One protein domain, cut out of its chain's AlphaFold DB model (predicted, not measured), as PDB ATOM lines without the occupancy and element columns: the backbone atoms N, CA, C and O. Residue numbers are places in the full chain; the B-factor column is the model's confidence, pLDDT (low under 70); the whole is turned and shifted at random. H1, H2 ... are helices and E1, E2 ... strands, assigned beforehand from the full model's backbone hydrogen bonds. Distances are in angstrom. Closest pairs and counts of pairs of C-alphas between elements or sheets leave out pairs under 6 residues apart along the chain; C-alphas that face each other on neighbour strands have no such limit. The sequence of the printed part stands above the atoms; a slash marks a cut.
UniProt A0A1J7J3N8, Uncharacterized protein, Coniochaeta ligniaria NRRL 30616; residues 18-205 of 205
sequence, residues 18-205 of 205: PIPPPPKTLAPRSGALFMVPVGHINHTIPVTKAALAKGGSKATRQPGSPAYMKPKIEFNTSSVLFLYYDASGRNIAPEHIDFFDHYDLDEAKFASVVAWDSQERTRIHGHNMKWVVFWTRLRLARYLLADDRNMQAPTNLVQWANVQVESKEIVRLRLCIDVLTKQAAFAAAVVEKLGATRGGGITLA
ATOM      1  N   PRO A  18     172.139 201.162 133.744       68.06
ATOM      2  CA  PRO A  18     172.775 202.273 134.432       68.06
ATOM      3  C   PRO A  18     173.197 201.856 135.846       68.06
ATOM      4  O   PRO A  18     172.557 201.018 136.500       68.06
ATOM      5  N   ILE A  19     174.309 202.426 136.310       70.38
ATOM      6  CA  ILE A  19     174.722 202.298 137.706       70.38
ATOM      7  C   ILE A  19     173.560 202.839 138.548       70.38
ATOM      8  O   ILE A  19     173.098 203.956 138.291       70.38
ATOM      9  N   PRO A  20     173.019 202.045 139.489       77.94
ATOM     10  CA  PRO A  20     171.925 202.511 140.321       77.94
ATOM     11  C   PRO A  20     172.393 203.728 141.130       77.94
ATOM     12  O   PRO A  20     173.578 203.820 141.443       77.94
ATOM     13  N   PRO A  21     171.500 204.658 141.494       81.19
ATOM     14  CA  PRO A  21     171.868 205.720 142.420       81.19
ATOM     15  C   PRO A  21     172.310 205.126 143.770       81.19
ATOM     16  O   PRO A  21     171.901 204.003 144.105       81.19
ATOM     17  N   PRO A  22     173.097 205.870 144.568       82.19
ATOM     18  CA  PRO A  22     173.451 205.442 145.913       82.19
ATOM     19  C   PRO A  22     172.174 205.133 146.720       82.19
ATOM     20  O   PRO A  22     171.185 205.875 146.627       82.19
ATOM     21  N   PRO A  23     172.143 204.027 147.484       85.06
ATOM     22  CA  PRO A  23     170.992 203.675 148.301       85.06
ATOM     23  C   PRO A  23     170.618 204.794 149.281       85.06
ATOM     24  O   PRO A  23     171.468 205.390 149.934       85.06
ATOM     25  N   LYS A  24     169.313 205.049 149.420       84.25
ATOM     26  CA  LYS A  24     168.776 205.957 150.447       84.25
ATOM     27  C   LYS A  24     169.013 205.393 151.851       84.25
ATOM     28  O   LYS A  24     169.308 204.206 152.006       84.25
ATOM     29  N   THR A  25     168.806 206.234 152.866       86.12
ATOM     30  CA  THR A  25     168.866 205.839 154.278       86.12
ATOM     31  C   THR A  25     168.068 204.567 154.548       86.12
ATOM     32  O   THR A  25     167.044 204.278 153.920       86.12
ATOM     33  N   LEU A  26     168.581 203.776 155.488       86.75
ATOM     34  CA  LEU A  26     167.981 202.519 155.889       86.75
ATOM     35  C   LEU A  26     166.500 202.718 156.257       86.75
ATOM     36  O   LEU A  26     166.170 203.531 157.121       86.75
ATOM     37  N   ALA A  27     165.619 201.942 155.621       85.88
ATOM     38  CA  ALA A  27     164.178 202.059 155.821       85.88
ATOM     39  C   ALA A  27     163.805 201.889 157.308       85.88
ATOM     40  O   ALA A  27     164.357 201.001 157.973       85.88
ATOM     41  N   PRO A  28     162.871 202.696 157.844       86.38
ATOM     42  CA  PRO A  28     162.432 202.559 159.226       86.38
ATOM     43  C   PRO A  28     161.770 201.196 159.451       86.38
ATOM     44  O   PRO A  28     161.255 200.561 158.530       86.38
ATOM     45  N   ARG A  29     161.768 200.736 160.704       85.69
ATOM     46  CA  ARG A  29     161.063 199.507 161.083       85.69
ATOM     47  C   ARG A  29     159.561 199.765 161.005       85.69
ATOM     48  O   ARG A  29     159.025 200.466 161.862       85.69
ATOM     49  N   SER A  30     158.897 199.205 159.998       78.81
ATOM     50  CA  SER A  30     157.435 199.262 159.900       78.81
ATOM     51  C   SER A  30     156.800 198.586 161.118       78.81
ATOM     52  O   SER A  30     157.274 197.543 161.563       78.81
ATOM     53  N   GLY A  31     155.750 199.175 161.693       73.69
ATOM     54  CA  GLY A  31     155.026 198.557 162.806       73.69
ATOM     55  C   GLY A  31     154.457 197.199 162.402       73.69
ATOM     56  O   GLY A  31     154.815 196.193 163.001       73.69
ATOM     57  N   ALA A  32     153.689 197.177 161.310       77.94
ATOM     58  CA  ALA A  32     152.933 196.012 160.856       77.94
ATOM     59  C   ALA A  32     153.793 194.778 160.533       77.94
ATOM     60  O   ALA A  32     153.374 193.662 160.801       77.94
ATOM     61  N   LEU A  33     154.999 194.960 159.981       82.06
ATOM     62  CA  LEU A  33     155.869 193.829 159.624       82.06
ATOM     63  C   LEU A  33     156.584 193.224 160.837       82.06
ATOM     64  O   LEU A  33     156.932 192.053 160.819       82.06
ATOM     65  N   PHE A  34     156.829 194.025 161.875       88.38
ATOM     66  CA  PHE A  34     157.617 193.638 163.051       88.38
ATOM     67  C   PHE A  34     156.737 193.288 164.262       88.38
ATOM     68  O   PHE A  34     157.243 193.209 165.381       88.38
ATOM     69  N   MET A  35     155.428 193.164 164.057       91.50
ATOM     70  CA  MET A  35     154.424 192.876 165.076       91.50
ATOM     71  C   MET A  35     153.814 191.503 164.800       91.50
ATOM     72  O   MET A  35     153.461 191.205 163.662       91.50
ATOM     73  N   VAL A  36     153.679 190.684 165.839       92.94
ATOM     74  CA  VAL A  36     153.049 189.357 165.760       92.94
ATOM     75  C   VAL A  36     151.717 189.409 166.499       92.94
ATOM     76  O   VAL A  36     151.695 189.953 167.603       92.94
ATOM     77  N   PRO A  37     150.611 188.905 165.929       93.06
ATOM     78  CA  PRO A  37     149.354 188.798 166.658       93.06
ATOM     79  C   PRO A  37     149.517 187.791 167.800       93.06
ATOM     80  O   PRO A  37     149.996 186.683 167.577       93.06
ATOM     81  N   VAL A  38     149.126 188.179 169.012       93.75
ATOM     82  CA  VAL A  38     149.278 187.339 170.218       93.75
ATOM     83  C   VAL A  38     147.963 187.064 170.935       93.75
ATOM     84  O   VAL A  38     147.913 186.188 171.790       93.75
ATOM     85  N   GLY A  39     146.900 187.790 170.591       94.06
ATOM     86  CA  GLY A  39     145.610 187.619 171.235       94.06
ATOM     87  C   GLY A  39     144.642 188.745 170.914       94.06
ATOM     88  O   GLY A  39     144.755 189.410 169.877       94.06
ATOM     89  N   HIS A  40     143.717 188.982 171.837       94.56
ATOM     90  CA  HIS A  40     142.702 190.016 171.716       94.56
ATOM     91  C   HIS A  40     142.608 190.875 172.970       94.56
ATOM     92  O   HIS A  40     143.001 190.481 174.063       94.56
ATOM     93  N   ILE A  41     142.060 192.071 172.802       93.50
ATOM     94  CA  ILE A  41     141.751 192.964 173.912       93.50
ATOM     95  C   ILE A  41     140.550 192.411 174.691       93.50
ATOM     96  O   ILE A  41     139.512 192.134 174.092       93.50
ATOM     97  N   ASN A  42     140.665 192.308 176.014       92.62
ATOM     98  CA  ASN A  42     139.665 191.641 176.858       92.62
ATOM     99  C   ASN A  42     138.542 192.555 177.382       92.62
ATOM    100  O   ASN A  42     137.461 192.087 177.727       92.62
ATOM    101  N   HIS A  43     138.742 193.874 177.381       90.19
ATOM    102  CA  HIS A  43     137.701 194.851 177.714       90.19
ATOM    103  C   HIS A  43     137.908 196.186 177.001       90.19
ATOM    104  O   HIS A  43     138.942 196.453 176.395       90.19
ATOM    105  N   THR A  44     136.916 197.069 177.087       89.56
ATOM    106  CA  THR A  44     136.994 198.392 176.467       89.56
ATOM    107  C   THR A  44     138.078 199.252 177.121       89.56
ATOM    108  O   THR A  44     137.957 199.620 178.287       89.56
ATOM    109  N   ILE A  45     139.107 199.643 176.359       85.31
ATOM    110  CA  ILE A  45     140.190 200.505 176.863       85.31
ATOM    111  C   ILE A  45     139.957 201.949 176.398       85.31
ATOM    112  O   ILE A  45     139.877 202.201 175.182       85.31
ATOM    113  N   PRO A  46     139.896 202.929 177.319       79.69
ATOM    114  CA  PRO A  46     139.798 204.332 176.947       79.69
ATOM    115  C   PRO A  46     141.090 204.807 176.272       79.69
ATOM    116  O   PRO A  46     142.206 204.489 176.686       79.69
ATOM    117  N   VAL A  47     140.952 205.617 175.222       71.94
ATOM    118  CA  VAL A  47     142.105 206.268 174.590       71.94
ATOM    119  C   VAL A  47     142.575 207.404 175.496       71.94
ATOM    120  O   VAL A  47     141.796 208.290 175.853       71.94
ATOM    121  N   THR A  48     143.855 207.406 175.870       69.75
ATOM    122  CA  THR A  48     144.421 208.480 176.695       69.75
ATOM    123  C   THR A  48     144.343 209.830 175.971       69.75
ATOM    124  O   THR A  48     144.494 209.910 174.749       69.75
ATOM    125  N   LYS A  49     144.167 210.930 176.720       66.94
ATOM    126  CA  LYS A  49     144.104 212.297 176.155       66.94
ATOM    127  C   LYS A  49     145.314 212.634 175.268       66.94
ATOM    128  O   LYS A  49     145.163 213.291 174.244       66.94
ATOM    129  N   ALA A  50     146.497 212.120 175.613       66.75
ATOM    130  CA  ALA A  50     147.717 212.286 174.823       66.75
ATOM    131  C   ALA A  50     147.649 211.607 173.440       66.75
ATOM    132  O   ALA A  50     148.212 212.119 172.473       66.75
ATOM    133  N   ALA A  51     146.955 210.472 173.323       62.84
ATOM    134  CA  ALA A  51     146.745 209.795 172.045       62.84
ATOM    135  C   ALA A  51     145.682 210.498 171.181       62.84
ATOM    136  O   ALA A  51     145.812 210.515 169.958       62.84
ATOM    137  N   LEU A  52     144.685 211.144 171.800       64.31
ATOM    138  CA  LEU A  52     143.718 212.001 171.099       64.31
ATOM    139  C   LEU A  52     144.390 213.254 170.511       64.31
ATOM    140  O   LEU A  52     144.142 213.600 169.360       64.31
ATOM    141  N   ALA A  53     145.309 213.880 171.256       62.88
ATOM    142  CA  ALA A  53     146.052 215.063 170.803       62.88
ATOM    143  C   ALA A  53     146.946 214.805 169.572       62.88
ATOM    144  O   ALA A  53     147.238 215.728 168.818       62.88
ATOM    145  N   LYS A  54     147.353 213.551 169.328       63.28
ATOM    146  CA  LYS A  54     148.144 213.145 168.151       63.28
ATOM    147  C   LYS A  54     147.291 212.791 166.923       63.28
ATOM    148  O   LYS A  54     147.761 212.077 166.042       63.28
ATOM    149  N   GLY A  55     146.041 213.255 166.866       59.06
ATOM    150  CA  GLY A  55     145.128 212.991 165.748       59.06
ATOM    151  C   GLY A  55     144.440 211.626 165.817       59.06
ATOM    152  O   GLY A  55     143.986 211.104 164.803       59.06
ATOM    153  N   GLY A  56     144.374 211.013 167.002       59.44
ATOM    154  CA  GLY A  56     143.659 209.757 167.174       59.44
ATOM    155  C   GLY A  56     142.146 209.938 167.079       59.44
ATOM    156  O   GLY A  56     141.591 210.803 167.752       59.44
ATOM    157  N   SER A  57     141.466 209.098 166.287       57.09
ATOM    158  CA  SER A  57     140.000 209.059 166.301       57.09
ATOM    159  C   SER A  57     139.496 208.694 167.707       57.09
ATOM    160  O   SER A  57     140.163 207.968 168.451       57.09
ATOM    161  N   LYS A  58     138.318 209.216 168.076       53.59
ATOM    162  CA  LYS A  58     137.659 209.034 169.385       53.59
ATOM    163  C   LYS A  58     137.236 207.582 169.687       53.59
ATOM    164  O   LYS A  58     136.528 207.359 170.663       53.59
ATOM    165  N   ALA A  59     137.618 206.607 168.865       61.03
ATOM    166  CA  ALA A  59     137.221 205.222 169.051       61.03
ATOM    167  C   ALA A  59     137.969 204.616 170.245       61.03
ATOM    168  O   ALA A  59     139.190 204.452 170.221       61.03
ATOM    169  N   THR A  60     137.225 204.299 171.304       71.19
ATOM    170  CA  THR A  60     137.664 203.373 172.349       71.19
ATOM    171  C   THR A  60     138.138 202.069 171.711       71.19
ATOM    172  O   THR A  60     137.600 201.637 170.687       71.19
ATOM    173  N   ARG A  61     139.153 201.435 172.305       83.25
ATOM    174  CA  ARG A  61     139.561 200.099 171.857       83.25
ATOM    175  C   ARG A  61     138.491 199.125 172.303       83.25
ATOM    176  O   ARG A  61     138.158 199.115 173.484       83.25
ATOM    177  N   GLN A  62     137.943 198.370 171.363       85.50
ATOM    178  CA  GLN A  62     136.828 197.475 171.634       85.50
ATOM    179  C   GLN A  62     137.340 196.106 172.094       85.50
ATOM    180  O   GLN A  62     138.391 195.668 171.604       85.50
ATOM    181  N   PRO A  63     136.606 195.420 172.984       90.06
ATOM    182  CA  PRO A  63     136.882 194.024 173.293       90.06
ATOM    183  C   PRO A  63     136.861 193.180 172.008       90.06
ATOM    184  O   PRO A  63     136.138 193.490 171.061       90.06
ATOM    185  N   GLY A  64     137.708 192.156 171.947       89.69
ATOM    186  CA  GLY A  64     137.896 191.305 170.768       89.69
ATOM    187  C   GLY A  64     138.780 191.908 169.668       89.69
ATOM    188  O   GLY A  64     139.089 191.226 168.696       89.69
ATOM    189  N   SER A  65     139.234 193.161 169.795       90.62
ATOM    190  CA  SER A  65     140.185 193.730 168.827       90.62
ATOM    191  C   SER A  65     141.540 193.015 168.915       90.62
ATOM    192  O   SER A  65     141.968 192.696 170.025       90.62
ATOM    193  N   PRO A  66     142.259 192.813 167.797       92.06
ATOM    194  CA  PRO A  66     143.531 192.103 167.809       92.06
ATOM    195  C   PRO A  66     144.606 192.884 168.571       92.06
ATOM    196  O   PRO A  66     144.754 194.105 168.420       92.06
ATOM    197  N   ALA A  67     145.374 192.143 169.363       92.75
ATOM    198  CA  ALA A  67     146.541 192.609 170.086       92.75
ATOM    199  C   ALA A  67     147.806 191.984 169.491       92.75
ATOM    200  O   ALA A  67     147.843 190.808 169.117       92.75
ATOM    201  N   TYR A  68     148.859 192.786 169.420       94.44
ATOM    202  CA  TYR A  68     150.128 192.412 168.819       94.44
ATOM    203  C   TYR A  68     151.268 192.561 169.815       94.44
ATOM    204  O   TYR A  68     151.242 193.452 170.658       94.44
ATOM    205  N   MET A  69     152.311 191.750 169.672       94.88
ATOM    206  CA  MET A  69     153.554 191.866 170.427       94.88
ATOM    207  C   MET A  69     154.713 192.212 169.496       94.88
ATOM    208  O   MET A  69     154.801 191.726 168.365       94.88
ATOM    209  N   LYS A  70     155.625 193.053 169.982       93.56
ATOM    210  CA  LYS A  70     156.878 193.373 169.300       93.56
ATOM    211  C   LYS A  70     158.014 193.558 170.306       93.56
ATOM    212  O   LYS A  70     157.866 194.346 171.246       93.56
ATOM    213  N   PRO A  71     159.178 192.924 170.086       93.88
ATOM    214  CA  PRO A  71     160.345 193.175 170.906       93.88
ATOM    215  C   PRO A  71     160.972 194.536 170.565       93.88
ATOM    216  O   PRO A  71     161.016 194.989 169.412       93.88
ATOM    217  N   LYS A  72     161.492 195.199 171.594       91.00
ATOM    218  CA  LYS A  72     162.261 196.437 171.517       91.00
ATOM    219  C   LYS A  72     163.618 196.200 172.165       91.00
ATOM    220  O   LYS A  72     163.704 195.984 173.368       91.00
ATOM    221  N   ILE A  73     164.670 196.282 171.356       88.56
ATOM    222  CA  ILE A  73     166.049 196.272 171.845       88.56
ATOM    223  C   ILE A  73     166.369 197.663 172.384       88.56
ATOM    224  O   ILE A  73     166.313 198.650 171.644       88.56
ATOM    225  N   GLU A  74     166.718 197.746 173.659       85.06
ATOM    226  CA  GLU A  74     167.168 198.988 174.268       85.06
ATOM    227  C   GLU A  74     168.685 199.136 174.117       85.06
ATOM    228  O   GLU A  74     169.473 198.277 174.517       85.06
ATOM    229  N   PHE A  75     169.106 200.228 173.475       70.62
ATOM    230  CA  PHE A  75     170.500 200.402 173.061       70.62
ATOM    231  C   PHE A  75     171.462 200.554 174.240       70.62
ATOM    232  O   PHE A  75     172.584 200.059 174.149       70.62
ATOM    233  N   ASN A  76     171.016 201.185 175.329       75.12
ATOM    234  CA  ASN A  76     171.866 201.521 176.473       75.12
ATOM    235  C   ASN A  76     172.036 200.349 177.443       75.12
ATOM    236  O   ASN A  76     173.111 200.147 177.993       75.12
ATOM    237  N   THR A  77     170.981 199.565 177.640       71.06
ATOM    238  CA  THR A  77     170.930 198.486 178.637       71.06
ATOM    239  C   THR A  77     171.167 197.111 178.024       71.06
ATOM    240  O   THR A  77     171.344 196.140 178.752       71.06
ATOM    241  N   SER A  78     171.190 197.009 176.687       75.56
ATOM    242  CA  SER A  78     171.225 195.729 175.969       75.56
ATOM    243  C   SER A  78     170.160 194.758 176.483       75.56
ATOM    244  O   SER A  78     170.419 193.565 176.622       75.56
ATOM    245  N   SER A  79     168.968 195.282 176.770       85.12
ATOM    246  CA  SER A  79     167.802 194.492 177.136       85.12
ATOM    247  C   SER A  79     166.821 194.373 175.978       85.12
ATOM    248  O   SER A  79     166.797 195.202 175.060       85.12
ATOM    249  N   VAL A  80     166.018 193.312 176.017       90.25
ATOM    250  CA  VAL A  80     164.860 193.138 175.142       90.25
ATOM    251  C   VAL A  80     163.604 193.361 175.973       90.25
ATOM    252  O   VAL A  80     163.354 192.644 176.938       90.25
ATOM    253  N   LEU A  81     162.822 194.371 175.600       91.62
ATOM    254  CA  LEU A  81     161.502 194.633 176.164       91.62
ATOM    255  C   LEU A  81     160.434 194.098 175.216       91.62
ATOM    256  O   LEU A  81     160.529 194.308 174.009       91.62
ATOM    257  N   PHE A  82     159.397 193.466 175.752       93.19
ATOM    258  CA  PHE A  82     158.251 193.006 174.973       93.19
ATOM    259  C   PHE A  82     157.116 194.006 175.137       93.19
ATOM    260  O   PHE A  82     156.590 194.191 176.232       93.19
ATOM    261  N   LEU A  83     156.800 194.708 174.051       93.38
ATOM    262  CA  LEU A  83     155.767 195.735 174.030       93.38
ATOM    263  C   LEU A  83     154.537 195.209 173.301       93.38
ATOM    264  O   LEU A  83     154.661 194.512 172.290       93.38
ATOM    265  N   TYR A  84     153.364 195.592 173.796       92.75
ATOM    266  CA  TYR A  84     152.083 195.196 173.234       92.75
ATOM    267  C   TYR A  84     151.427 196.366 172.518       92.75
ATOM    268  O   TYR A  84     151.496 197.500 172.992       92.75
ATOM    269  N   TYR A  85     150.787 196.095 171.388       90.81
ATOM    270  CA  TYR A  85     150.237 197.095 170.484       90.81
ATOM    271  C   TYR A  85     148.832 196.727 170.020       90.81
ATOM    272  O   TYR A  85     148.516 195.553 169.848       90.81
ATOM    273  N   ASP A  86     147.997 197.736 169.778       89.00
ATOM    274  CA  ASP A  86     146.738 197.559 169.049       89.00
ATOM    275  C   ASP A  86     146.974 197.519 167.530       89.00
ATOM    276  O   ASP A  86     148.067 197.816 167.037       89.00
ATOM    277  N   ALA A  87     145.919 197.229 166.766       85.50
ATOM    278  CA  ALA A  87     145.928 197.300 165.301       85.50
ATOM    279  C   ALA A  87     146.332 198.678 164.736       85.50
ATOM    280  O   ALA A  87     146.749 198.783 163.586       85.50
ATOM    281  N   SER A  88     146.220 199.744 165.534       81.94
ATOM    282  CA  SER A  88     146.647 201.099 165.169       81.94
ATOM    283  C   SER A  88     148.112 201.388 165.533       81.94
ATOM    284  O   SER A  88     148.569 202.523 165.381       81.94
ATOM    285  N   GLY A  89     148.858 200.397 166.032       82.44
ATOM    286  CA  GLY A  89     150.262 200.526 166.415       82.44
ATOM    287  C   GLY A  89     150.499 201.327 167.699       82.44
ATOM    288  O   GLY A  89     151.600 201.842 167.903       82.44
ATOM    289  N   ARG A  90     149.498 201.461 168.575       85.25
ATOM    290  CA  ARG A  90     149.627 202.155 169.867       85.25
ATOM    291  C   ARG A  90     149.812 201.160 171.001       85.25
ATOM    292  O   ARG A  90     149.156 200.126 171.016       85.25
ATOM    293  N   ASN A  91     150.633 201.527 171.983       88.56
ATOM    294  CA  ASN A  91     150.912 200.666 173.131       88.56
ATOM    295  C   ASN A  91     149.634 200.306 173.915       88.56
ATOM    296  O   ASN A  91     148.748 201.154 174.104       88.56
ATOM    297  N   ILE A  92     149.587 199.067 174.396       89.38
ATOM    298  CA  ILE A  92     148.606 198.529 175.341       89.38
ATOM    299  C   ILE A  92     149.369 197.903 176.521       89.38
ATOM    300  O   ILE A  92     150.487 197.418 176.344       89.38
ATOM    301  N   ALA A  93     148.799 197.950 177.726       89.69
ATOM    302  CA  ALA A  93     149.336 197.216 178.869       89.69
ATOM    303  C   ALA A  93     148.954 195.722 178.784       89.69
ATOM    304  O   ALA A  93     147.853 195.410 178.329       89.69
ATOM    305  N   PRO A  94     149.831 194.798 179.214       90.06
ATOM    306  CA  PRO A  94     149.605 193.354 179.083       90.06
ATOM    307  C   PRO A  94     148.327 192.858 179.772       90.06
ATOM    308  O   PRO A  94     147.699 191.934 179.279       90.06
ATOM    309  N   GLU A  95     147.911 193.495 180.865       91.62
ATOM    310  CA  GLU A  95     146.693 193.160 181.622       91.62
ATOM    311  C   GLU A  95     145.384 193.276 180.822       91.62
ATOM    312  O   GLU A  95     144.366 192.702 181.207       91.62
ATOM    313  N   HIS A  96     145.396 193.996 179.699       92.25
ATOM    314  CA  HIS A  96     144.220 194.147 178.844       92.25
ATOM    315  C   HIS A  96     144.156 193.122 177.703       92.25
ATOM    316  O   HIS A  96     143.381 193.319 176.764       92.25
ATOM    317  N   ILE A  97     145.013 192.099 177.711       91.69
ATOM    318  CA  ILE A  97     145.170 191.160 176.599       91.69
ATOM    319  C   ILE A  97     144.878 189.749 177.083       91.69
ATOM    320  O   ILE A  97     145.557 189.243 177.973       91.69
ATOM    321  N   ASP A  98     143.924 189.107 176.420       93.44
ATOM    322  CA  ASP A  98     143.755 187.664 176.490       93.44
ATOM    323  C   ASP A  98     144.569 187.055 175.348       93.44
ATOM    324  O   ASP A  98     144.333 187.355 174.170       93.44
ATOM    325  N   PHE A  99     145.572 186.247 175.695       92.38
ATOM    326  CA  PHE A  99     146.364 185.508 174.713       92.38
ATOM    327  C   PHE A  99     145.485 184.493 173.981       92.38
ATOM    328  O   PHE A  99     144.477 184.032 174.514       92.38
ATOM    329  N   PHE A 100     145.847 184.147 172.745       92.31
ATOM    330  CA  PHE A 100     145.183 183.025 172.083       92.31
ATOM    331  C   PHE A 100     145.371 181.738 172.899       92.31
ATOM    332  O   PHE A 100     146.432 181.538 173.481       92.31
ATOM    333  N   ASP A 101     144.393 180.830 172.854       84.94
ATOM    334  CA  ASP A 101     144.374 179.589 173.654       84.94
ATOM    335  C   ASP A 101     145.626 178.698 173.506       84.94
ATOM    336  O   ASP A 101     145.892 177.850 174.351       84.94
ATOM    337  N   HIS A 102     146.389 178.873 172.426       81.44
ATOM    338  CA  HIS A 102     147.606 178.121 172.106       81.44
ATOM    339  C   HIS A 102     148.900 178.920 172.325       81.44
ATOM    340  O   HIS A 102     149.937 178.525 171.805       81.44
ATOM    341  N   TYR A 103     148.828 180.070 172.994       80.81
ATOM    342  CA  TYR A 103     149.981 180.900 173.311       80.81
ATOM    343  C   TYR A 103     150.132 181.031 174.823       80.81
ATOM    344  O   TYR A 103     149.387 181.769 175.467       80.81
ATOM    345  N   ASP A 104     151.167 180.404 175.376       86.94
ATOM    346  CA  ASP A 104     151.754 180.897 176.621       86.94
ATOM    347  C   ASP A 104     152.535 182.202 176.355       86.94
ATOM    348  O   ASP A 104     152.982 182.494 175.237       86.94
ATOM    349  N   LEU A 105     152.735 183.012 177.395       88.69
ATOM    350  CA  LEU A 105     153.494 184.257 177.340       88.69
ATOM    351  C   LEU A 105     154.886 184.043 176.729       88.69
ATOM    352  O   LEU A 105     155.358 184.876 175.951       88.69
ATOM    353  N   ASP A 106     155.557 182.949 177.079       91.25
ATOM    354  CA  ASP A 106     156.897 182.664 176.573       91.25
ATOM    355  C   ASP A 106     156.891 182.229 175.102       91.25
ATOM    356  O   ASP A 106     157.775 182.638 174.344       91.25
ATOM    357  N   GLU A 107     155.852 181.525 174.652       91.56
ATOM    358  CA  GLU A 107     155.647 181.220 173.233       91.56
ATOM    359  C   GLU A 107     155.383 182.497 172.428       91.56
ATOM    360  O   GLU A 107     155.948 182.683 171.347       91.56
ATOM    361  N   ALA A 108     154.607 183.435 172.982       91.38
ATOM    362  CA  ALA A 108     154.328 184.723 172.351       91.38
ATOM    363  C   ALA A 108     155.609 185.558 172.213       91.38
ATOM    364  O   ALA A 108     155.898 186.113 171.143       91.38
ATOM    365  N   LYS A 109     156.439 185.593 173.265       93.56
ATOM    366  CA  LYS A 109     157.768 186.221 173.218       93.56
ATOM    367  C   LYS A 109     158.646 185.561 172.165       93.56
ATOM    368  O   LYS A 109     159.232 186.278 171.352       93.56
ATOM    369  N   PHE A 110     158.718 184.232 172.148       92.75
ATOM    370  CA  PHE A 110     159.513 183.478 171.185       92.75
ATOM    371  C   PHE A 110     159.092 183.788 169.743       92.75
ATOM    372  O   PHE A 110     159.926 184.206 168.937       92.75
ATOM    373  N   ALA A 111     157.796 183.694 169.437       92.62
ATOM    374  CA  ALA A 111     157.252 184.021 168.123       92.62
ATOM    375  C   ALA A 111     157.580 185.468 167.717       92.62
ATOM    376  O   ALA A 111     158.006 185.723 166.587       92.62
ATOM    377  N   SER A 112     157.464 186.415 168.656       93.81
ATOM    378  CA  SER A 112     157.791 187.822 168.408       93.81
ATOM    379  C   SER A 112     159.281 188.051 168.107       93.81
ATOM    380  O   SER A 112     159.606 188.852 167.228       93.81
ATOM    381  N   VAL A 113     160.191 187.327 168.773       95.06
ATOM    382  CA  VAL A 113     161.643 187.380 168.520       95.06
ATOM    383  C   VAL A 113     161.964 186.822 167.142       95.06
ATOM    384  O   VAL A 113     162.663 187.480 166.373       95.06
ATOM    385  N   VAL A 114     161.421 185.652 166.803       94.12
ATOM    386  CA  VAL A 114     161.651 185.003 165.504       94.12
ATOM    387  C   VAL A 114     161.176 185.899 164.360       94.12
ATOM    388  O   VAL A 114     161.919 186.129 163.400       94.12
ATOM    389  N   ALA A 115     159.966 186.452 164.472       93.31
ATOM    390  CA  ALA A 115     159.424 187.361 163.470       93.31
ATOM    391  C   ALA A 115     160.274 188.632 163.343       93.31
ATOM    392  O   ALA A 115     160.629 189.028 162.231       93.31
ATOM    393  N   TRP A 116     160.653 189.251 164.465       93.88
ATOM    394  CA  TRP A 116     161.478 190.456 164.451       93.88
ATOM    395  C   TRP A 116     162.852 190.201 163.824       93.88
ATOM    396  O   TRP A 116     163.268 190.964 162.953       93.88
ATOM    397  N   ASP A 117     163.534 189.118 164.206       94.75
ATOM    398  CA  ASP A 117     164.865 188.773 163.696       94.75
ATOM    399  C   ASP A 117     164.835 188.472 162.198       94.75
ATOM    400  O   ASP A 117     165.702 188.933 161.454       94.75
ATOM    401  N   SER A 118     163.814 187.749 161.731       94.00
ATOM    402  CA  SER A 118     163.608 187.478 160.306       94.00
ATOM    403  C   SER A 118     163.439 188.771 159.496       94.00
ATOM    404  O   SER A 118     164.085 188.975 158.458       94.00
ATOM    405  N   GLN A 119     162.629 189.701 160.006       93.81
ATOM    406  CA  GLN A 119     162.378 190.980 159.342       93.81
ATOM    407  C   GLN A 119     163.587 191.912 159.403       93.81
ATOM    408  O   GLN A 119     163.906 192.576 158.415       93.81
ATOM    409  N   GLU A 120     164.313 191.935 160.521       92.88
ATOM    410  CA  GLU A 120     165.533 192.728 160.646       92.88
ATOM    411  C   GLU A 120     166.630 192.201 159.715       92.88
ATOM    412  O   GLU A 120     167.276 192.995 159.028       92.88
ATOM    413  N   ARG A 121     166.791 190.874 159.599       94.19
ATOM    414  CA  ARG A 121     167.690 190.254 158.610       94.19
ATOM    415  C   ARG A 121     167.337 190.692 157.202       94.19
ATOM    416  O   ARG A 121     168.207 191.195 156.498       94.19
ATOM    417  N   THR A 122     166.071 190.561 156.815       93.31
ATOM    418  CA  THR A 122     165.597 190.943 155.480       93.31
ATOM    419  C   THR A 122     165.858 192.425 155.201       93.31
ATOM    420  O   THR A 122     166.391 192.785 154.149       93.31
ATOM    421  N   ARG A 123     165.558 193.294 156.171       92.56
ATOM    422  CA  ARG A 123     165.731 194.747 156.064       92.56
ATOM    423  C   ARG A 123     167.198 195.154 155.924       92.56
ATOM    424  O   ARG A 123     167.531 195.926 155.024       92.56
ATOM    425  N   ILE A 124     168.070 194.647 156.796       92.56
ATOM    426  CA  ILE A 124     169.503 194.970 156.790       92.56
ATOM    427  C   ILE A 124     170.196 194.345 155.581       92.56
ATOM    428  O   ILE A 124     170.934 195.034 154.883       92.56
ATOM    429  N   HIS A 125     169.929 193.070 155.288       92.50
ATOM    430  CA  HIS A 125     170.519 192.387 154.141       92.50
ATOM    431  C   HIS A 125     170.114 193.064 152.830       92.50
ATOM    432  O   HIS A 125     170.977 193.385 152.017       92.50
ATOM    433  N   GLY A 126     168.826 193.372 152.651       91.81
ATOM    434  CA  GLY A 126     168.339 194.076 151.467       91.81
ATOM    435  C   GLY A 126     168.950 195.470 151.298       91.81
ATOM    436  O   GLY A 126     169.211 195.893 150.174       91.81
ATOM    437  N   HIS A 127     169.216 196.189 152.392       91.94
ATOM    438  CA  HIS A 127     169.915 197.475 152.343       91.94
ATOM    439  C   HIS A 127     171.400 197.311 151.990       91.94
ATOM    440  O   HIS A 127     171.876 197.934 151.041       91.94
ATOM    441  N   ASN A 128     172.115 196.430 152.691       91.31
ATOM    442  CA  ASN A 128     173.538 196.192 152.466       91.31
ATOM    443  C   ASN A 128     173.807 195.643 151.058       91.31
ATOM    444  O   ASN A 128     174.777 196.042 150.422       91.31
ATOM    445  N   MET A 129     172.923 194.796 150.524       90.06
ATOM    446  CA  MET A 129     173.045 194.277 149.161       90.06
ATOM    447  C   MET A 129     172.960 195.393 148.112       90.06
ATOM    448  O   MET A 129     173.713 195.386 147.140       90.06
ATOM    449  N   LYS A 130     172.100 196.399 148.320       89.50
ATOM    450  CA  LYS A 130     172.027 197.568 147.425       89.50
ATOM    451  C   LYS A 130     173.340 198.351 147.423       89.50
ATOM    452  O   LYS A 130     173.793 198.746 146.352       89.50
ATOM    453  N   TRP A 131     173.968 198.520 148.587       88.69
ATOM    454  CA  TRP A 131     175.291 199.141 148.695       88.69
ATOM    455  C   TRP A 131     176.372 198.320 148.000       88.69
ATOM    456  O   TRP A 131     177.131 198.870 147.208       88.69
ATOM    457  N   VAL A 132     176.418 197.004 148.223       85.94
ATOM    458  CA  VAL A 132     177.387 196.116 147.556       85.94
ATOM    459  C   VAL A 132     177.258 196.207 146.035       85.94
ATOM    460  O   VAL A 132     178.265 196.362 145.344       85.94
ATOM    461  N   VAL A 133     176.033 196.170 145.502       86.25
ATOM    462  CA  VAL A 133     175.781 196.286 144.056       86.25
ATOM    463  C   VAL A 133     176.209 197.652 143.525       86.25
ATOM    464  O   VAL A 133     176.870 197.713 142.486       86.25
ATOM    465  N   PHE A 134     175.866 198.736 144.226       85.56
ATOM    466  CA  PHE A 134     176.288 200.093 143.874       85.56
ATOM    467  C   PHE A 134     177.816 200.192 143.787       85.56
ATOM    468  O   PHE A 134     178.360 200.531 142.735       85.56
ATOM    469  N   TRP A 135     178.510 199.798 144.856       83.69
ATOM    470  CA  TRP A 135     179.965 199.871 144.951       83.69
ATOM    471  C   TRP A 135     180.677 198.983 143.930       83.69
ATOM    472  O   TRP A 135     181.656 199.412 143.320       83.69
ATOM    473  N   THR A 136     180.175 197.769 143.697       82.94
ATOM    474  CA  THR A 136     180.741 196.845 142.701       82.94
ATOM    475  C   THR A 136     180.633 197.428 141.295       82.94
ATOM    476  O   THR A 136     181.621 197.454 140.564       82.94
ATOM    477  N   ARG A 137     179.461 197.964 140.928       81.00
ATOM    478  CA  ARG A 137     179.257 198.586 139.610       81.00
ATOM    479  C   ARG A 137     180.100 199.842 139.434       81.00
ATOM    480  O   ARG A 137     180.662 200.045 138.364       81.00
ATOM    481  N   LEU A 138     180.228 200.650 140.483       79.94
ATOM    482  CA  LEU A 138     181.052 201.852 140.458       79.94
ATOM    483  C   LEU A 138     182.538 201.518 140.278       79.94
ATOM    484  O   LEU A 138     183.202 202.136 139.452       79.94
ATOM    485  N   ARG A 139     183.062 200.521 141.005       77.88
ATOM    486  CA  ARG A 139     184.452 200.058 140.851       77.88
ATOM    487  C   ARG A 139     184.713 199.491 139.461       77.88
ATOM    488  O   ARG A 139     185.723 199.835 138.860       77.88
ATOM    489  N   LEU A 140     183.797 198.668 138.948       76.69
ATOM    490  CA  LEU A 140     183.912 198.108 137.604       76.69
ATOM    491  C   LEU A 140     183.933 199.216 136.547       76.69
ATOM    492  O   LEU A 140     184.809 199.224 135.694       76.69
ATOM    493  N   ALA A 141     183.029 200.191 136.637       75.62
ATOM    494  CA  ALA A 141     183.008 201.310 135.704       75.62
ATOM    495  C   ALA A 141     184.292 202.152 135.768       75.62
ATOM    496  O   ALA A 141     184.811 202.533 134.724       75.62
ATOM    497  N   ARG A 142     184.853 202.389 136.965       73.50
ATOM    498  CA  ARG A 142     186.166 203.048 137.110       73.50
ATOM    499  C   ARG A 142     187.283 202.248 136.436       73.50
ATOM    500  O   ARG A 142     188.120 202.848 135.777       73.50
ATOM    501  N   TYR A 143     187.290 200.924 136.596       71.62
ATOM    502  CA  TYR A 143     188.283 200.055 135.963       71.62
ATOM    503  C   TYR A 143     188.190 200.116 134.433       71.62
ATOM    504  O   TYR A 143     189.192 200.353 133.771       71.62
ATOM    505  N   LEU A 144     186.981 199.984 133.878       71.81
ATOM    506  CA  LEU A 144     186.763 200.009 132.429       71.81
ATOM    507  C   LEU A 144     187.101 201.375 131.806       71.81
ATOM    508  O   LEU A 144     187.713 201.428 130.748       71.81
ATOM    509  N   LEU A 145     186.759 202.477 132.483       69.00
ATOM    510  CA  LEU A 145     187.111 203.832 132.036       69.00
ATOM    511  C   LEU A 145     188.614 204.130 132.124       69.00
ATOM    512  O   LEU A 145     189.107 204.971 131.383       69.00
ATOM    513  N   ALA A 146     189.339 203.490 133.043       68.25
ATOM    514  CA  ALA A 146     190.788 203.649 133.149       68.25
ATOM    515  C   ALA A 146     191.543 202.850 132.072       68.25
ATOM    516  O   ALA A 146     192.620 203.269 131.651       68.25
ATOM    517  N   ASP A 147     190.987 201.714 131.644       64.94
ATOM    518  CA  ASP A 147     191.571 200.842 130.618       64.94
ATOM    519  C   ASP A 147     191.336 201.398 129.197       64.94
ATOM    520  O   ASP A 147     192.199 201.306 128.322       64.94
ATOM    521  N   ASP A 148     190.200 202.067 128.980       61.31
ATOM    522  CA  ASP A 148     189.827 202.635 127.685       61.31
ATOM    523  C   ASP A 148     190.207 204.128 127.579       61.31
ATOM    524  O   ASP A 148     189.440 205.026 127.934       61.31
ATOM    525  N   ARG A 149     191.418 204.414 127.068       55.16
ATOM    526  CA  ARG A 149     191.990 205.781 126.951       55.16
ATOM    527  C   ARG A 149     191.147 206.769 126.125       55.16
ATOM    528  O   ARG A 149     191.422 207.965 126.176       55.16
ATOM    529  N   ASN A 150     190.156 206.288 125.370       56.19
ATOM    530  CA  ASN A 150     189.305 207.098 124.493       56.19
ATOM    531  C   ASN A 150     187.838 207.186 124.951       56.19
ATOM    532  O   ASN A 150     187.042 207.862 124.296       56.19
ATOM    533  N   MET A 151     187.446 206.544 126.059       54.72
ATOM    534  CA  MET A 151     186.073 206.639 126.559       54.72
ATOM    535  C   MET A 151     185.866 207.919 127.377       54.72
ATOM    536  O   MET A 151     186.364 208.066 128.493       54.72
ATOM    537  N   GLN A 152     185.052 208.842 126.859       57.06
ATOM    538  CA  GLN A 152     184.499 209.920 127.677       57.06
ATOM    539  C   GLN A 152     183.550 209.325 128.723       57.06
ATOM    540  O   GLN A 152     182.495 208.776 128.396       57.06
ATOM    541  N   ALA A 153     183.934 209.430 129.995       56.94
ATOM    542  CA  ALA A 153     183.103 208.994 131.106       56.94
ATOM    543  C   ALA A 153     181.767 209.765 131.110       56.94
ATOM    544  O   ALA A 153     181.776 210.997 131.036       56.94
ATOM    545  N   PRO A 154     180.617 209.085 131.261       57.84
ATOM    546  CA  PRO A 154     179.345 209.760 131.485       57.84
ATOM    547  C   PRO A 154     179.443 210.690 132.703       57.84
ATOM    548  O   PRO A 154     180.002 210.310 133.733       57.84
ATOM    549  N   THR A 155     178.864 211.889 132.636       57.19
ATOM    550  CA  THR A 155     178.973 212.939 133.673       57.19
ATOM    551  C   THR A 155     178.597 212.440 135.076       57.19
ATOM    552  O   THR A 155     179.242 212.768 136.071       57.19
ATOM    553  N   ASN A 156     177.599 211.556 135.151       56.66
ATOM    554  CA  ASN A 156     177.098 210.950 136.390       56.66
ATOM    555  C   ASN A 156     178.151 210.042 137.059       56.66
ATOM    556  O   ASN A 156     178.207 209.915 138.280       56.66
ATOM    557  N   LEU A 157     179.002 209.414 136.247       55.44
ATOM    558  CA  LEU A 157     180.063 208.511 136.678       55.44
ATOM    559  C   LEU A 157     181.241 209.274 137.280       55.44
ATOM    560  O   LEU A 157     181.786 208.833 138.287       55.44
ATOM    561  N   VAL A 158     181.574 210.443 136.726       56.59
ATOM    562  CA  VAL A 158     182.580 211.362 137.286       56.59
ATOM    563  C   VAL A 158     182.122 211.889 138.647       56.59
ATOM    564  O   VAL A 158     182.896 211.909 139.602       56.59
ATOM    565  N   GLN A 159     180.837 212.229 138.774       57.56
ATOM    566  CA  GLN A 159     180.262 212.690 140.038       57.56
ATOM    567  C   GLN A 159     180.321 211.607 141.131       57.56
ATOM    568  O   GLN A 159     180.621 211.908 142.286       57.56
ATOM    569  N   TRP A 160     180.096 210.336 140.777       57.41
ATOM    570  CA  TRP A 160     180.187 209.213 141.719       57.41
ATOM    571  C   TRP A 160     181.608 208.660 141.896       57.41
ATOM    572  O   TRP A 160     181.899 207.987 142.887       57.41
ATOM    573  N   ALA A 161     182.536 208.963 140.986       54.88
ATOM    574  CA  ALA A 161     183.945 208.591 141.102       54.88
ATOM    575  C   ALA A 161     184.640 209.245 142.311       54.88
ATOM    576  O   ALA A 161     185.595 208.685 142.847       54.88
ATOM    577  N   ASN A 162     184.095 210.361 142.798       55.38
ATOM    578  CA  ASN A 162     184.584 211.060 143.985       55.38
ATOM    579  C   ASN A 162     183.936 210.588 145.296       55.38
ATOM    580  O   ASN A 162     184.353 211.019 146.368       55.38
ATOM    581  N   VAL A 163     182.942 209.692 145.246       60.59
ATOM    582  CA  VAL A 163     182.358 209.114 146.464       60.59
ATOM    583  C   VAL A 163     183.371 208.109 147.021       60.59
ATOM    584  O   VAL A 163     183.686 207.098 146.375       60.59
ATOM    585  N   GLN A 164     183.940 208.428 148.185       57.31
ATOM    586  CA  GLN A 164     184.786 207.505 148.935       57.31
ATOM    587  C   GLN A 164     183.930 206.384 149.525       57.31
ATOM    588  O   GLN A 164     182.810 206.615 149.968       57.31
ATOM    589  N   VAL A 165     184.469 205.163 149.520       54.22
ATOM    590  CA  VAL A 165     183.831 204.005 150.154       54.22
ATOM    591  C   VAL A 165     183.917 204.200 151.661       54.22
ATOM    592  O   VAL A 165     184.916 203.835 152.279       54.22
ATOM    593  N   GLU A 166     182.892 204.784 152.268       57.41
ATOM    594  CA  GLU A 166     182.817 204.832 153.719       57.41
ATOM    595  C   GLU A 166     182.277 203.499 154.245       57.41
ATOM    596  O   GLU A 166     181.133 203.114 154.009       57.41
ATOM    597  N   SER A 167     183.083 202.792 155.041       54.88
ATOM    598  CA  SER A 167     182.664 201.572 155.753       54.88
ATOM    599  C   SER A 167     181.466 201.789 156.692       54.88
ATOM    600  O   SER A 167     180.852 200.824 157.143       54.88
ATOM    601  N   LYS A 168     181.119 203.052 156.964       60.50
ATOM    602  CA  LYS A 168     179.986 203.491 157.786       60.50
ATOM    603  C   LYS A 168     178.622 203.277 157.120       60.50
ATOM    604  O   LYS A 168     177.610 203.334 157.813       60.50
ATOM    605  N   GLU A 169     178.577 203.024 155.813       71.25
ATOM    606  CA  GLU A 169     177.325 202.836 155.067       71.25
ATOM    607  C   GLU A 169     176.752 201.418 155.195       71.25
ATOM    608  O   GLU A 169     175.540 201.220 155.075       71.25
ATOM    609  N   ILE A 170     177.603 200.421 155.473       82.12
ATOM    610  CA  ILE A 170     177.158 199.050 155.733       82.12
ATOM    611  C   ILE A 170     176.625 198.975 157.156       82.12
ATOM    612  O   ILE A 170     177.341 199.175 158.139       82.12
ATOM    613  N   VAL A 171     175.351 198.620 157.276       87.19
ATOM    614  CA  VAL A 171     174.694 198.545 158.575       87.19
ATOM    615  C   VAL A 171     174.966 197.183 159.198       87.19
ATOM    616  O   VAL A 171     174.695 196.138 158.598       87.19
ATOM    617  N   ARG A 172     175.476 197.182 160.433       87.94
ATOM    618  CA  ARG A 172     175.671 195.954 161.205       87.94
ATOM    619  C   ARG A 172     174.319 195.368 161.608       87.94
ATOM    620  O   ARG A 172     173.493 196.049 162.215       87.94
ATOM    621  N   LEU A 173     174.126 194.086 161.311       89.94
ATOM    622  CA  LEU A 173     172.979 193.331 161.795       89.94
ATOM    623  C   LEU A 173     173.073 193.168 163.318       89.94
ATOM    624  O   LEU A 173     174.120 192.783 163.840       89.94
ATOM    625  N   ARG A 174     171.977 193.467 164.016       88.12
ATOM    626  CA  ARG A 174     171.824 193.232 165.453       88.12
ATOM    627  C   ARG A 174     170.499 192.527 165.677       88.12
ATOM    628  O   ARG A 174     169.460 193.112 165.382       88.12
ATOM    629  N   LEU A 175     170.561 191.301 166.181       91.19
ATOM    630  CA  LEU A 175     169.386 190.473 166.406       91.19
ATOM    631  C   LEU A 175     168.944 190.509 167.870       91.19
ATOM    632  O   LEU A 175     169.755 190.730 168.772       91.19
ATOM    633  N   CYS A 176     167.658 190.274 168.102       92.38
ATOM    634  CA  CYS A 176     167.107 190.007 169.421       92.38
ATOM    635  C   CYS A 176     167.775 188.778 170.038       92.38
ATOM    636  O   CYS A 176     168.176 188.853 171.199       92.38
ATOM    637  N   ILE A 177     167.976 187.697 169.270       93.00
ATOM    638  CA  ILE A 177     168.636 186.494 169.790       93.00
ATOM    639  C   ILE A 177     170.045 186.788 170.323       93.00
ATOM    640  O   ILE A 177     170.368 186.371 171.428       93.00
ATOM    641  N   ASP A 178     170.840 187.607 169.624       92.00
ATOM    642  CA  ASP A 178     172.200 187.961 170.060       92.00
ATOM    643  C   ASP A 178     172.199 188.683 171.414       92.00
ATOM    644  O   ASP A 178     173.124 188.550 172.217       92.00
ATOM    645  N   VAL A 179     171.175 189.506 171.651       91.12
ATOM    646  CA  VAL A 179     171.011 190.252 172.899       91.12
ATOM    647  C   VAL A 179     170.576 189.306 174.016       91.12
ATOM    648  O   VAL A 179     171.199 189.306 175.076       91.12
ATOM    649  N   LEU A 180     169.583 188.453 173.762       91.62
ATOM    650  CA  LEU A 180     169.097 187.468 174.728       91.62
ATOM    651  C   LEU A 180     170.190 186.471 175.132       91.62
ATOM    652  O   LEU A 180     170.358 186.201 176.317       91.62
ATOM    653  N   THR A 181     171.003 185.990 174.188       91.81
ATOM    654  CA  THR A 181     172.137 185.099 174.485       91.81
ATOM    655  C   THR A 181     173.163 185.773 175.395       91.81
ATOM    656  O   THR A 181     173.654 185.150 176.336       91.81
ATOM    657  N   LYS A 182     173.462 187.060 175.176       90.62
ATOM    658  CA  LYS A 182     174.360 187.818 176.063       90.62
ATOM    659  C   LYS A 182     173.781 187.982 177.463       90.62
ATOM    660  O   LYS A 182     174.519 187.864 178.437       90.62
ATOM    661  N   GLN A 183     172.478 188.237 177.569       89.88
ATOM    662  CA  GLN A 183     171.802 188.333 178.863       89.88
ATOM    663  C   GLN A 183     171.799 186.990 179.602       89.88
ATOM    664  O   GLN A 183     172.089 186.962 180.794       89.88
ATOM    665  N   ALA A 184     171.552 185.885 178.897       90.81
ATOM    666  CA  ALA A 184     171.609 184.541 179.466       90.81
ATOM    667  C   ALA A 184     173.020 184.194 179.969       90.81
ATOM    668  O   ALA A 184     173.171 183.709 181.087       90.81
ATOM    669  N   ALA A 185     174.060 184.516 179.191       90.88
ATOM    670  CA  ALA A 185     175.450 184.321 179.601       90.88
ATOM    671  C   ALA A 185     175.810 185.147 180.848       90.88
ATOM    672  O   ALA A 185     176.455 184.643 181.766       90.88
ATOM    673  N   PHE A 186     175.358 186.404 180.912       89.56
ATOM    674  CA  PHE A 186     175.543 187.244 182.094       89.56
ATOM    675  C   PHE A 186     174.832 186.660 183.323       89.56
ATOM    676  O   PHE A 186     175.438 186.562 184.388       89.56
ATOM    677  N   ALA A 187     173.577 186.228 183.176       90.44
ATOM    678  CA  ALA A 187     172.818 185.607 184.256       90.44
ATOM    679  C   ALA A 187     173.501 184.330 184.774       90.44
ATOM    680  O   ALA A 187     173.652 184.172 185.984       90.44
ATOM    681  N   ALA A 188     173.984 183.465 183.877       91.88
ATOM    682  CA  ALA A 188     174.725 182.259 184.242       91.88
ATOM    683  C   ALA A 188     175.994 182.584 185.052       91.88
ATOM    684  O   ALA A 188     176.211 182.002 186.114       91.88
ATOM    685  N   ALA A 189     176.776 183.578 184.617       91.38
ATOM    686  CA  ALA A 189     177.977 184.014 185.328       91.38
ATOM    687  C   ALA A 189     177.673 184.594 186.724       91.38
ATOM    688  O   ALA A 189     178.457 184.429 187.661       91.38
ATOM    689  N   VAL A 190     176.535 185.278 186.889       91.62
ATOM    690  CA  VAL A 190     176.081 185.768 188.202       91.62
ATOM    691  C   VAL A 190     175.715 184.600 189.116       91.62
ATOM    692  O   VAL A 190     176.137 184.584 190.272       91.62
ATOM    693  N   VAL A 191     174.974 183.610 188.610       92.75
ATOM    694  CA  VAL A 191     174.589 182.414 189.377       92.75
ATOM    695  C   VAL A 191     175.821 181.634 189.836       92.75
ATOM    696  O   VAL A 191     175.901 181.275 191.007       92.75
ATOM    697  N   GLU A 192     176.807 181.437 188.960       91.19
ATOM    698  CA  GLU A 192     178.072 180.768 189.291       91.19
ATOM    699  C   GLU A 192     178.812 181.476 190.438       91.19
ATOM    700  O   GLU A 192     179.175 180.854 191.440       91.19
ATOM    701  N   LYS A 193     178.962 182.805 190.353       90.75
ATOM    702  CA  LYS A 193     179.614 183.611 191.400       90.75
ATOM    703  C   LYS A 193     178.853 183.591 192.728       90.75
ATOM    704  O   LYS A 193     179.468 183.571 193.798       90.75
ATOM    705  N   LEU A 194     177.523 183.584 192.682       89.81
ATOM    706  CA  LEU A 194     176.691 183.472 193.883       89.81
ATOM    707  C   LEU A 194     176.767 182.069 194.501       89.81
ATOM    708  O   LEU A 194     176.771 181.937 195.722       89.81
ATOM    709  N   GLY A 195     176.878 181.023 193.681       85.44
ATOM    710  CA  GLY A 195     177.115 179.656 194.144       85.44
ATOM    711  C   GLY A 195     178.453 179.519 194.873       85.44
ATOM    712  O   GLY A 195     178.495 179.001 195.987       85.44
ATOM    713  N   ALA A 196     179.528 180.068 194.299       79.00
ATOM    714  CA  ALA A 196     180.865 180.048 194.895       79.00
ATOM    715  C   ALA A 196     180.937 180.787 196.244       79.00
ATOM    716  O   ALA A 196     181.594 180.331 197.175       79.00
ATOM    717  N   THR A 197     180.226 181.910 196.377       78.06
ATOM    718  CA  THR A 197     180.166 182.675 197.635       78.06
ATOM    719  C   THR A 197     179.307 181.999 198.705       78.06
ATOM    720  O   THR A 197     179.612 182.119 199.889       78.06
ATOM    721  N   ARG A 198     178.271 181.243 198.318       70.44
ATOM    722  CA  ARG A 198     177.428 180.474 199.252       70.44
ATOM    723  C   ARG A 198     178.062 179.158 199.711       70.44
ATOM    724  O   ARG A 198     177.779 178.726 200.821       70.44
ATOM    725  N   GLY A 199     178.927 178.543 198.904       59.66
ATOM    726  CA  GLY A 199     179.667 177.327 199.274       59.66
ATOM    727  C   GLY A 199     180.869 177.554 200.204       59.66
ATOM    728  O   GLY A 199     181.435 176.587 200.699       59.66
ATOM    729  N   GLY A 200     181.264 178.810 200.446       55.69
ATOM    730  CA  GLY A 200     182.428 179.175 201.267       55.69
ATOM    731  C   GLY A 200     182.127 179.540 202.726       55.69
ATOM    732  O   GLY A 200     183.014 180.043 203.411       55.69
ATOM    733  N   GLY A 201     180.896 179.345 203.206       52.56
ATOM    734  CA  GLY A 201     180.472 179.795 204.531       52.56
ATOM    735  C   GLY A 201     179.844 178.688 205.366       52.56
ATOM    736  O   GLY A 201     178.754 178.228 205.043       52.56
ATOM    737  N   ILE A 202     180.496 178.403 206.498       50.34
ATOM    738  CA  ILE A 202     180.077 177.592 207.656       50.34
ATOM    739  C   ILE A 202     180.670 176.171 207.683       50.34
ATOM    740  O   ILE A 202     179.991 175.166 207.493       50.34
ATOM    741  N   THR A 203     181.950 176.095 208.052       47.53
ATOM    742  CA  THR A 203     182.434 175.038 208.950       47.53
ATOM    743  C   THR A 203     182.169 175.540 210.371       47.53
ATOM    744  O   THR A 203     182.860 176.441 210.843       47.53
ATOM    745  N   LEU A 204     181.120 175.036 211.026       43.75
ATOM    746  CA  LEU A 204     180.977 175.179 212.478       43.75
ATOM    747  C   LEU A 204     182.053 174.295 213.115       43.75
ATOM    748  O   LEU A 204     182.024 173.077 212.932       43.75
ATOM    749  N   ALA A 205     183.026 174.935 213.765       47.12
ATOM    750  CA  ALA A 205     183.917 174.291 214.723       47.12
ATOM    751  C   ALA A 205     183.163 173.997 216.026       47.12
ATOM    752  O   ALA A 205     182.259 174.799 216.366       47.12
TER     753      ALA A 205
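This is residues 18 to 205 of the 205 residues of an uncharacterized protein of Coniochaeta ligniaria NRRL 30616 (UniProt A0A1J7J3N8). A small curled sheet of four strands has one end of the long helix H2 packed on it, and the rest of H2 reaches far beyond the sheet to the small helix H3. The chain folds back along H2 to H4, which begins at the sheet; residues 184 to 205 stick out as an arm. The 188 printed residues include E1, H1, E2, E3, E4, H2, H3 and H4 in that order, class mixed; the antiparallel sheet runs E3, E2, E1, E4. The whole is extended, radius of gyration of the C-alphas 25.5 A, spans 88 by 68 by 32 A.

After Pro 18 at (172.775, 202.273, 134.432) come E1, residues 36 to 41; H1, 49 to 53; E2, 66 to 74, 25.5 A; E3, 79 to 86, 22.8 A; E4, 97 to 99; H2, 105 to 147, 62.5 A; H3, 155 to 161; and H4, 176 to 198, 33.0 A, ending at C-alpha 198 (177.428, 180.474, 199.252).

In the hairpin E2 and E3, N 72 and O 81 are 2.7 A apart, within hydrogen-bond range, as are N 67 and O 39 between E2 and E1, 2.8 A, and N 40 and O 98 between E1 and E4, 2.9 A. H2 and H4 are on the same face, two layers, helices over one face of a sheet: H2 over E2, height 7.9 A, H4 over E3, height 7.6 A. They touch at Val 113 and Cys 176, closest C-alphas 6.1 A, a steep tilt of 56 degrees, opposite ways. H2 touches H3 with residues 138 to 142 alone, closest C-alphas Arg 142 and Ala 161, 7.2 A. H1 is not on the sheet. In H1, H2, H3 and H4 every O i to N i+4 pair is within hydrogen-bond range.

The C-alphas of Asn 150 and Ala 205 are farthest apart, 96.2 A. The printed part has no cut; H1 to E2 and H3 to H4 are long links. Residue 18 and residues 48 to 59, 145 to 168 and 199 to 205 have pLDDT under 70.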